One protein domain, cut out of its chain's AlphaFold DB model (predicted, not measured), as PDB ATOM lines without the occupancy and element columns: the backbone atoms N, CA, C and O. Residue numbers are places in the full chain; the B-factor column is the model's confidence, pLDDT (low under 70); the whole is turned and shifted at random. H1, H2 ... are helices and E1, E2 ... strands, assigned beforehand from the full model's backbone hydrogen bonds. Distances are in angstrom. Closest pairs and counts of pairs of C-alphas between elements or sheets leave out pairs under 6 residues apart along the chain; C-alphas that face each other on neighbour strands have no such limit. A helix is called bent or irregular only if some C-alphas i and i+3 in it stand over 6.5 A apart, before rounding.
ATOM      1  N   ASN A   8      30.816 -45.366 -21.893       90.25
ATOM      2  CA  ASN A   8      32.070 -45.283 -22.653       90.25
ATOM      3  C   ASN A   8      32.642 -43.866 -22.773       90.25
ATOM      4  O   ASN A   8      33.613 -43.673 -23.509       90.25
ATOM      5  N   TYR A   9      32.028 -42.868 -22.134       94.00
ATOM      6  CA  TYR A   9      32.436 -41.473 -22.295       94.00
ATOM      7  C   TYR A   9      32.404 -40.708 -20.985       94.00
ATOM      8  O   TYR A   9      31.446 -40.822 -20.220       94.00
ATOM      9  N   VAL A  10      33.402 -39.850 -20.804       94.75
ATOM     10  CA  VAL A  10      33.425 -38.808 -19.785       94.75
ATOM     11  C   VAL A  10      33.246 -37.449 -20.454       94.75
ATOM     12  O   VAL A  10      33.822 -37.187 -21.512       94.75
ATOM     13  N   TYR A  11      32.423 -36.605 -19.843       94.00
ATOM     14  CA  TYR A  11      32.183 -35.238 -20.293       94.00
ATOM     15  C   TYR A  11      32.947 -34.260 -19.398       94.00
ATOM     16  O   TYR A  11      32.761 -34.253 -18.179       94.00
ATOM     17  N   ILE A  12      33.820 -33.457 -20.001       93.56
ATOM     18  CA  ILE A  12      34.584 -32.403 -19.325       93.56
ATOM     19  C   ILE A  12      34.317 -31.115 -20.096       93.56
ATOM     20  O   ILE A  12      34.692 -31.026 -21.260       93.56
ATOM     21  N   GLU A  13      33.650 -30.150 -19.465       90.44
ATOM     22  CA  GLU A  13      33.106 -28.975 -20.157       90.44
ATOM     23  C   GLU A  13      32.235 -29.382 -21.365       90.44
ATOM     24  O   GLU A  13      31.251 -30.108 -21.206       90.44
ATOM     25  N   ASP A  14      32.596 -28.944 -22.570       89.81
ATOM     26  CA  ASP A  14      31.958 -29.288 -23.840       89.81
ATOM     27  C   ASP A  14      32.626 -30.478 -24.560       89.81
ATOM     28  O   ASP A  14      32.176 -30.897 -25.630       89.81
ATOM     29  N   LEU A  15      33.669 -31.070 -23.968       92.25
ATOM     30  CA  LEU A  15      34.399 -32.198 -24.537       92.25
ATOM     31  C   LEU A  15      33.752 -33.528 -24.154       92.25
ATOM     32  O   LEU A  15      33.649 -33.884 -22.979       92.25
ATOM     33  N   GLN A  16      33.408 -34.321 -25.167       94.94
ATOM     34  CA  GLN A  16      33.050 -35.728 -25.017       94.94
ATOM     35  C   GLN A  16      34.281 -36.601 -25.284       94.94
ATOM     36  O   GLN A  16      34.720 -36.746 -26.427       94.94
ATOM     37  N   LEU A  17      34.828 -37.221 -24.239       95.12
ATOM     38  CA  LEU A  17      36.042 -38.029 -24.329       95.12
ATOM     39  C   LEU A  17      35.710 -39.500 -24.122       95.12
ATOM     40  O   LEU A  17      35.089 -39.867 -23.127       95.12
ATOM     41  N   LYS A  18      36.129 -40.359 -25.055       95.31
ATOM     42  CA  LYS A  18      36.004 -41.806 -24.869       95.31
ATOM     43  C   LYS A  18      36.912 -42.240 -23.719       95.31
ATOM     44  O   LYS A  18      38.088 -41.882 -23.712       95.31
ATOM     45  N   CYS A  19      36.387 -43.020 -22.784       94.31
ATOM     46  CA  CYS A  19      37.109 -43.431 -21.585       94.31
ATOM     47  C   CYS A  19      36.979 -44.932 -21.317       94.31
ATOM     48  O   CYS A  19      36.118 -45.619 -21.867       94.31
ATOM     49  N   SER A  20      37.849 -45.421 -20.443       92.69
ATOM     50  CA  SER A  20      37.821 -46.762 -19.872       92.69
ATOM     51  C   SER A  20      38.347 -46.695 -18.444       92.69
ATOM     52  O   SER A  20      39.120 -45.795 -18.112       92.69
ATOM     53  N   GLU A  21      37.958 -47.652 -17.613       90.81
ATOM     54  CA  GLU A  21      38.541 -47.807 -16.281       90.81
ATOM     55  C   GLU A  21      39.960 -48.389 -16.376       90.81
ATOM     56  O   GLU A  21      40.239 -49.231 -17.233       90.81
ATOM     57  N   ASP A  22      40.854 -47.940 -15.493       92.94
ATOM     58  CA  ASP A  22      42.230 -48.431 -15.385       92.94
ATOM     59  C   ASP A  22      42.647 -48.459 -13.905       92.94
ATOM     60  O   ASP A  22      42.600 -47.448 -13.200       92.94
ATOM     61  N   GLU A  23      43.070 -49.627 -13.414       94.25
ATOM     62  CA  GLU A  23      43.489 -49.813 -12.020       94.25
ATOM     63  C   GLU A  23      44.681 -48.931 -11.621       94.25
ATOM     64  O   GLU A  23      44.832 -48.585 -10.448       94.25
ATOM     65  N   ASN A  24      45.543 -48.554 -12.567       95.31
ATOM     66  CA  ASN A  24      46.675 -47.675 -12.293       95.31
ATOM     67  C   ASN A  24      46.215 -46.258 -11.952       95.31
ATOM     68  O   ASN A  24      46.831 -45.616 -11.104       95.31
ATOM     69  N   VAL A  25      45.111 -45.790 -12.544       94.12
ATOM     70  CA  VAL A  25      44.517 -44.483 -12.212       94.12
ATOM     71  C   VAL A  25      44.048 -44.482 -10.759       94.12
ATOM     72  O   VAL A  25      44.352 -43.549 -10.017       94.12
ATOM     73  N   ASN A  26      43.408 -45.567 -10.313       92.56
ATOM     74  CA  ASN A  26      42.980 -45.717  -8.921       92.56
ATOM     75  C   ASN A  26      44.174 -45.694  -7.955       92.56
ATOM     76  O   ASN A  26      44.142 -44.978  -6.956       92.56
ATOM     77  N   LYS A  27      45.263 -46.403  -8.285       94.81
ATOM     78  CA  LYS A  27      46.500 -46.390  -7.481       94.81
ATOM     79  C   LYS A  27      47.106 -44.989  -7.384       94.81
ATOM     80  O   LYS A  27      47.524 -44.582  -6.304       94.81
ATOM     81  N   ILE A  28      47.132 -44.237  -8.487       94.94
ATOM     82  CA  ILE A  28      47.610 -42.847  -8.495       94.94
ATOM     83  C   ILE A  28      46.724 -41.977  -7.595       94.94
ATOM     84  O   ILE A  28      47.239 -41.222  -6.770       94.94
ATOM     85  N   ALA A  29      45.399 -42.102  -7.707       94.06
ATOM     86  CA  ALA A  29      44.464 -41.339  -6.885       94.06
ATOM     87  C   ALA A  29      44.645 -41.627  -5.386       94.06
ATOM     88  O   ALA A  29      44.637 -40.705  -4.566       94.06
ATOM     89  N   GLU A  30      44.861 -42.892  -5.019       93.00
ATOM     90  CA  GLU A  30      45.164 -43.300  -3.647       93.00
ATOM     91  C   GLU A  30      46.479 -42.698  -3.147       93.00
ATOM     92  O   GLU A  30      46.489 -42.080  -2.081       93.00
ATOM     93  N   GLN A  31      47.553 -42.789  -3.939       91.88
ATOM     94  CA  GLN A  31      48.857 -42.218  -3.590       91.88
ATOM     95  C   GLN A  31      48.788 -40.706  -3.364       91.88
ATOM     96  O   GLN A  31      49.364 -40.193  -2.402       91.88
ATOM     97  N   ILE A  32      48.070 -39.972  -4.216       91.69
ATOM     98  CA  ILE A  32      47.899 -38.527  -4.030       91.69
ATOM     99  C   ILE A  32      47.067 -38.262  -2.767       91.69
ATOM    100  O   ILE A  32      47.460 -37.444  -1.936       91.69
ATOM    101  N   ALA A  33      45.960 -38.986  -2.560       91.12
ATOM    102  CA  ALA A  33      45.081 -38.797  -1.404       91.12
ATOM    103  C   ALA A  33      45.770 -39.073  -0.052       91.12
ATOM    104  O   ALA A  33      45.463 -38.411   0.946       91.12
ATOM    105  N   GLU A  34      46.706 -40.022   0.001       89.00
ATOM    106  CA  GLU A  34      47.529 -40.300   1.186       89.00
ATOM    107  C   GLU A  34      48.472 -39.145   1.535       89.00
ATOM    108  O   GLU A  34      48.714 -38.873   2.716       89.00
ATOM    109  N   ASN A  35      48.958 -38.443   0.510       88.38
ATOM    110  CA  ASN A  35      49.867 -37.311   0.642       88.38
ATOM    111  C   ASN A  35      49.147 -35.965   0.804       88.38
ATOM    112  O   ASN A  35      49.815 -34.958   1.011       88.38
ATOM    113  N   LEU A  36      47.811 -35.931   0.770       89.50
ATOM    114  CA  LEU A  36      47.008 -34.751   1.098       89.50
ATOM    115  C   LEU A  36      46.848 -34.562   2.627       89.50
ATOM    116  O   LEU A  36      46.963 -35.524   3.399       89.50
ATOM    117  N   PRO A  37      46.534 -33.338   3.101       87.62
ATOM    118  CA  PRO A  37      46.303 -33.041   4.520       87.62
ATOM    119  C   PRO A  37      45.358 -34.032   5.196       87.62
ATOM    120  O   PRO A  37      44.360 -34.449   4.616       87.62
ATOM    121  N   LYS A  38      45.683 -34.453   6.423       81.19
ATOM    122  CA  LYS A  38      44.909 -35.467   7.169       81.19
ATOM    123  C   LYS A  38      43.714 -34.901   7.940       81.19
ATOM    124  O   LYS A  38      43.002 -35.680   8.555       81.19
ATOM    125  N   ASP A  39      43.533 -33.587   7.914       80.94
ATOM    126  CA  ASP A  39      42.424 -32.908   8.575       80.94
ATOM    127  C   ASP A  39      41.073 -33.294   7.946       80.94
ATOM    128  O   ASP A  39      40.998 -33.554   6.738       80.94
ATOM    129  N   ASP A  40      40.014 -33.306   8.756       81.81
ATOM    130  CA  ASP A  40      38.647 -33.605   8.318       81.81
ATOM    131  C   ASP A  40      38.165 -32.640   7.226       81.81
ATOM    132  O   ASP A  40      37.405 -33.047   6.346       81.81
ATOM    133  N   ALA A  41      38.672 -31.401   7.201       79.88
ATOM    134  CA  ALA A  41      38.381 -30.423   6.154       79.88
ATOM    135  C   ALA A  41      38.759 -30.909   4.739       79.88
ATOM    136  O   ALA A  41      38.188 -30.445   3.757       79.88
ATOM    137  N   TYR A  42      39.697 -31.857   4.617       84.44
ATOM    138  CA  TYR A  42      40.148 -32.419   3.338       84.44
ATOM    139  C   TYR A  42      39.541 -33.784   3.016       84.44
ATOM    140  O   TYR A  42      39.870 -34.378   1.985       84.44
ATOM    141  N   LYS A  43      38.656 -34.303   3.872       87.94
ATOM    142  CA  LYS A  43      38.016 -35.603   3.661       87.94
ATOM    143  C   LYS A  43      37.260 -35.650   2.333       87.94
ATOM    144  O   LYS A  43      37.479 -36.568   1.547       87.94
ATOM    145  N   GLU A  44      36.448 -34.633   2.054       87.69
ATOM    146  CA  GLU A  44      35.666 -34.551   0.816       87.69
ATOM    147  C   GLU A  44      36.565 -34.474  -0.423       87.69
ATOM    148  O   GLU A  44      36.315 -35.167  -1.405       87.69
ATOM    149  N   VAL A  45      37.664 -33.712  -0.359       88.56
ATOM    150  CA  VAL A  45      38.643 -33.613  -1.454       88.56
ATOM    151  C   VAL A  45      39.289 -34.971  -1.737       88.56
ATOM    152  O   VAL A  45      39.418 -35.364  -2.894       88.56
ATOM    153  N   LYS A  46      39.658 -35.728  -0.696       90.12
ATOM    154  CA  LYS A  46      40.233 -37.074  -0.851       90.12
ATOM    155  C   LYS A  46      39.245 -38.061  -1.459       90.12
ATOM    156  O   LYS A  46      39.623 -38.842  -2.328       90.12
ATOM    157  N   GLU A  47      38.001 -38.048  -0.992       90.62
ATOM    158  CA  GLU A  47      36.941 -38.911  -1.522       90.62
ATOM    159  C   GLU A  47      36.628 -38.561  -2.980       90.62
ATOM    160  O   GLU A  47      36.519 -39.460  -3.816       90.62
ATOM    161  N   LYS A  48      36.569 -37.265  -3.301       90.12
ATOM    162  CA  LYS A  48      36.364 -36.771  -4.662       90.12
ATOM    163  C   LYS A  48      37.504 -37.178  -5.588       90.12
ATOM    164  O   LYS A  48      37.244 -37.739  -6.644       90.12
ATOM    165  N   LEU A  49      38.758 -36.990  -5.174       91.31
ATOM    166  CA  LEU A  49      39.930 -37.360  -5.971       91.31
ATOM    167  C   LEU A  49      39.949 -38.853  -6.321       91.31
ATOM    168  O   LEU A  49      40.240 -39.212  -7.456       91.31
ATOM    169  N   LYS A  50      39.602 -39.726  -5.370       90.25
ATOM    170  CA  LYS A  50      39.550 -41.181  -5.600       90.25
ATOM    171  C   LYS A  50      38.481 -41.607  -6.602       90.25
ATOM    172  O   LYS A  50      38.589 -42.683  -7.173       90.25
ATOM    173  N   LYS A  51      37.440 -40.796  -6.775       89.75
ATOM    174  CA  LYS A  51      36.289 -41.120  -7.614       89.75
ATOM    175  C   LYS A  51      36.336 -40.434  -8.977       89.75
ATOM    176  O   LYS A  51      35.925 -41.027  -9.967       89.75
ATOM    177  N   ASP A  52      36.814 -39.196  -9.007       91.19
ATOM    178  CA  ASP A  52      36.658 -38.284 -10.137       91.19
ATOM    179  C   ASP A  52      38.003 -37.982 -10.843       91.19
ATOM    180  O   ASP A  52      38.063 -37.089 -11.687       91.19
ATOM    181  N   LEU A  53      39.093 -38.703 -10.525       93.81
ATOM    182  CA  LEU A  53      40.368 -38.556 -11.242       93.81
ATOM    183  C   LEU A  53      40.257 -39.122 -12.664       93.81
ATOM    184  O   LEU A  53      40.039 -40.315 -12.863       93.81
ATOM    185  N   VAL A  54      40.492 -38.262 -13.654       94.31
ATOM    186  CA  VAL A  54      40.527 -38.623 -15.074       94.31
ATOM    187  C   VAL A  54      41.904 -38.291 -15.630       94.31
ATOM    188  O   VAL A  54      42.364 -37.156 -15.516       94.31
ATOM    189  N   ILE A  55      42.554 -39.268 -16.263       95.25
ATOM    190  CA  ILE A  55      43.782 -39.035 -17.029       95.25
ATOM    191  C   ILE A  55      43.401 -38.822 -18.492       95.25
ATOM    192  O   ILE A  55      42.715 -39.644 -19.098       95.25
ATOM    193  N   VAL A  56      43.859 -37.711 -19.059       95.88
ATOM    194  CA  VAL A  56      43.635 -37.335 -20.458       95.88
ATOM    195  C   VAL A  56      44.973 -37.222 -21.190       95.88
ATOM    196  O   VAL A  56      46.031 -37.191 -20.568       95.88
ATOM    197  N   SER A  57      44.941 -37.158 -22.523       96.75
ATOM    198  CA  SER A  57      46.155 -36.896 -23.309       96.75
ATOM    199  C   SER A  57      46.734 -35.508 -23.014       96.75
ATOM    200  O   SER A  57      45.971 -34.580 -22.746       96.75
ATOM    201  N   ASP A  58      48.043 -35.336 -23.195       97.94
ATOM    202  CA  ASP A  58      48.744 -34.060 -22.978       97.94
ATOM    203  C   ASP A  58      48.103 -32.876 -23.717       97.94
ATOM    204  O   ASP A  58      48.034 -31.773 -23.183       97.94
ATOM    205  N   ASN A  59      47.598 -33.098 -24.936       97.25
ATOM    206  CA  ASN A  59      46.923 -32.058 -25.715       97.25
ATOM    207  C   ASN A  59      45.618 -31.608 -25.052       97.25
ATOM    208  O   ASN A  59      45.400 -30.414 -24.892       97.25
ATOM    209  N   VAL A  60      44.786 -32.566 -24.630       96.88
ATOM    210  CA  VAL A  60      43.529 -32.273 -23.928       96.88
ATOM    211  C   VAL A  60      43.821 -31.606 -22.586       96.88
ATOM    212  O   VAL A  60      43.176 -30.620 -22.252       96.88
ATOM    213  N   PHE A  61      44.821 -32.089 -21.841       97.19
ATOM    214  CA  PHE A  61      45.218 -31.471 -20.578       97.19
ATOM    215  C   PHE A  61      45.667 -30.021 -20.779       97.19
ATOM    216  O   PHE A  61      45.164 -29.138 -20.092       97.19
ATOM    217  N   ARG A  62      46.561 -29.763 -21.747       96.88
ATOM    218  CA  ARG A  62      47.022 -28.413 -22.108       96.88
ATOM    219  C   ARG A  62      45.851 -27.487 -22.424       96.88
ATOM    220  O   ARG A  62      45.835 -26.356 -21.943       96.88
ATOM    221  N   ASP A  63      44.916 -27.947 -23.249       95.69
ATOM    222  CA  ASP A  63      43.792 -27.123 -23.688       95.69
ATOM    223  C   ASP A  63      42.857 -26.814 -22.509       95.69
ATOM    224  O   ASP A  63      42.492 -25.657 -22.328       95.69
ATOM    225  N   LEU A  64      42.572 -27.794 -21.641       95.56
ATOM    226  CA  LEU A  64      41.805 -27.571 -20.411       95.56
ATOM    227  C   LEU A  64      42.485 -26.526 -19.512       95.56
ATOM    228  O   LEU A  64      41.908 -25.477 -19.250       95.56
ATOM    229  N   VAL A  65      43.745 -26.738 -19.117       95.06
ATOM    230  CA  VAL A  65      44.427 -25.825 -18.174       95.06
ATOM    231  C   VAL A  65      44.674 -24.418 -18.728       95.06
ATOM    232  O   VAL A  65      44.961 -23.516 -17.947       95.06
ATOM    233  N   SER A  66      44.579 -24.224 -20.047       93.56
ATOM    234  CA  SER A  66      44.731 -22.908 -20.681       93.56
ATOM    235  C   SER A  66      43.401 -22.185 -20.905       93.56
ATOM    236  O   SER A  66      43.402 -20.972 -21.087       93.56
ATOM    237  N   LEU A  67      42.282 -22.915 -20.977       93.69
ATOM    238  CA  LEU A  67      40.985 -22.366 -21.394       93.69
ATOM    239  C   LEU A  67      39.930 -22.376 -20.285       93.69
ATOM    240  O   LEU A  67      38.938 -21.660 -20.400       93.69
ATOM    241  N   THR A  68      40.122 -23.162 -19.225       93.50
ATOM    242  CA  THR A  68      39.158 -23.307 -18.121       93.50
ATOM    243  C   THR A  68      39.608 -22.587 -16.846       93.50
ATOM    244  O   THR A  68      39.238 -22.980 -15.740       93.50
ATOM    245  N   THR A  69      40.453 -21.564 -16.974       93.88
ATOM    246  CA  THR A  69      40.826 -20.670 -15.871       93.88
ATOM    247  C   THR A  69      39.720 -19.653 -15.597       93.88
ATOM    248  O   THR A  69      38.881 -19.345 -16.446       93.88
TER     249      THR A  69
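Overview. This is residues 8 to 69 of the 161 residues of a protein of Candidatus Altiarchaeales archaeon (UniProt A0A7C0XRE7). A small hairpin of two strands, E1 and E2, makes one end of an open, loose shape, and a helical hairpin, H1 and H2 side by side, makes the other. The last helix, H3, is at the strands' end, with a gap between it and E1 and E2, and the stretches 19 to 22 and 53 to 57 run between the two ends. The printed part has 62 residues, with two named strands and three named helices in the order E1, E2, H1, H2, H3; the sheet, E1 - E2, is antiparallel and the class is mostly helix. The whole is loose, with a radius of gyration of the C-alphas of 13.3 A, and the C-alphas span 34 by 28 by 17 A.

Arrangement. Start at the sheet, where E1, residues 9 to 12, and E2, residues 15 to 18, form a hairpin and run antiparallel at 152 degrees. Look at N 10 and O 17, 2.9 A apart, and at N 12 and O 15, 3.0 A apart, both within hydrogen-bond range; C-alphas 9 and 18 face each other at 4.4 A. Move on to H1, residues 23 to 35, and H2, residues 40 to 52, a helical hairpin whose helices run opposite ways at a shallow tilt of 14 degrees. They touch, H2 with residues 46 to 50 alone, and the closest C-alphas are those of Ala 29 and Lys 50, 5.1 A apart. H2 is irregular, with C-alphas 41 and 44 at 7.3 A, and its line is a rough one. Then find H3, residues 58 to 67, which touches no helix and is apart from E1, E2, H1 and H2. In H1 and H3 every O i to N i+4 pair is within hydrogen-bond range; in H2 it is 7 of 9.

Along the chain. Find C-alpha 9 at (32.436, -41.473, -22.295); from there E1 runs 9.8 A to C-alpha 12, and E2 runs 9.7 A from C-alpha 15 to C-alpha 18. H1 begins at C-alpha 23, at (43.489, -49.813, -12.020), and runs 18.9 A to C-alpha 35. H2 runs 19.1 A from C-alpha 40 to C-alpha 52. H3 runs 14.1 A from C-alpha 58 to C-alpha 67 at (40.985, -22.366, -21.394).

Size, cuts and confidence. The two C-alphas farthest apart are those of Lys 18 and Asp 39, at 35.2 A. The links E1 to E2, E2 to H1, H1 to H2 and H2 to H3 are tight, and the printed part has no cut. The mean pLDDT of the printed part is 92.0, and no printed residue is under 70.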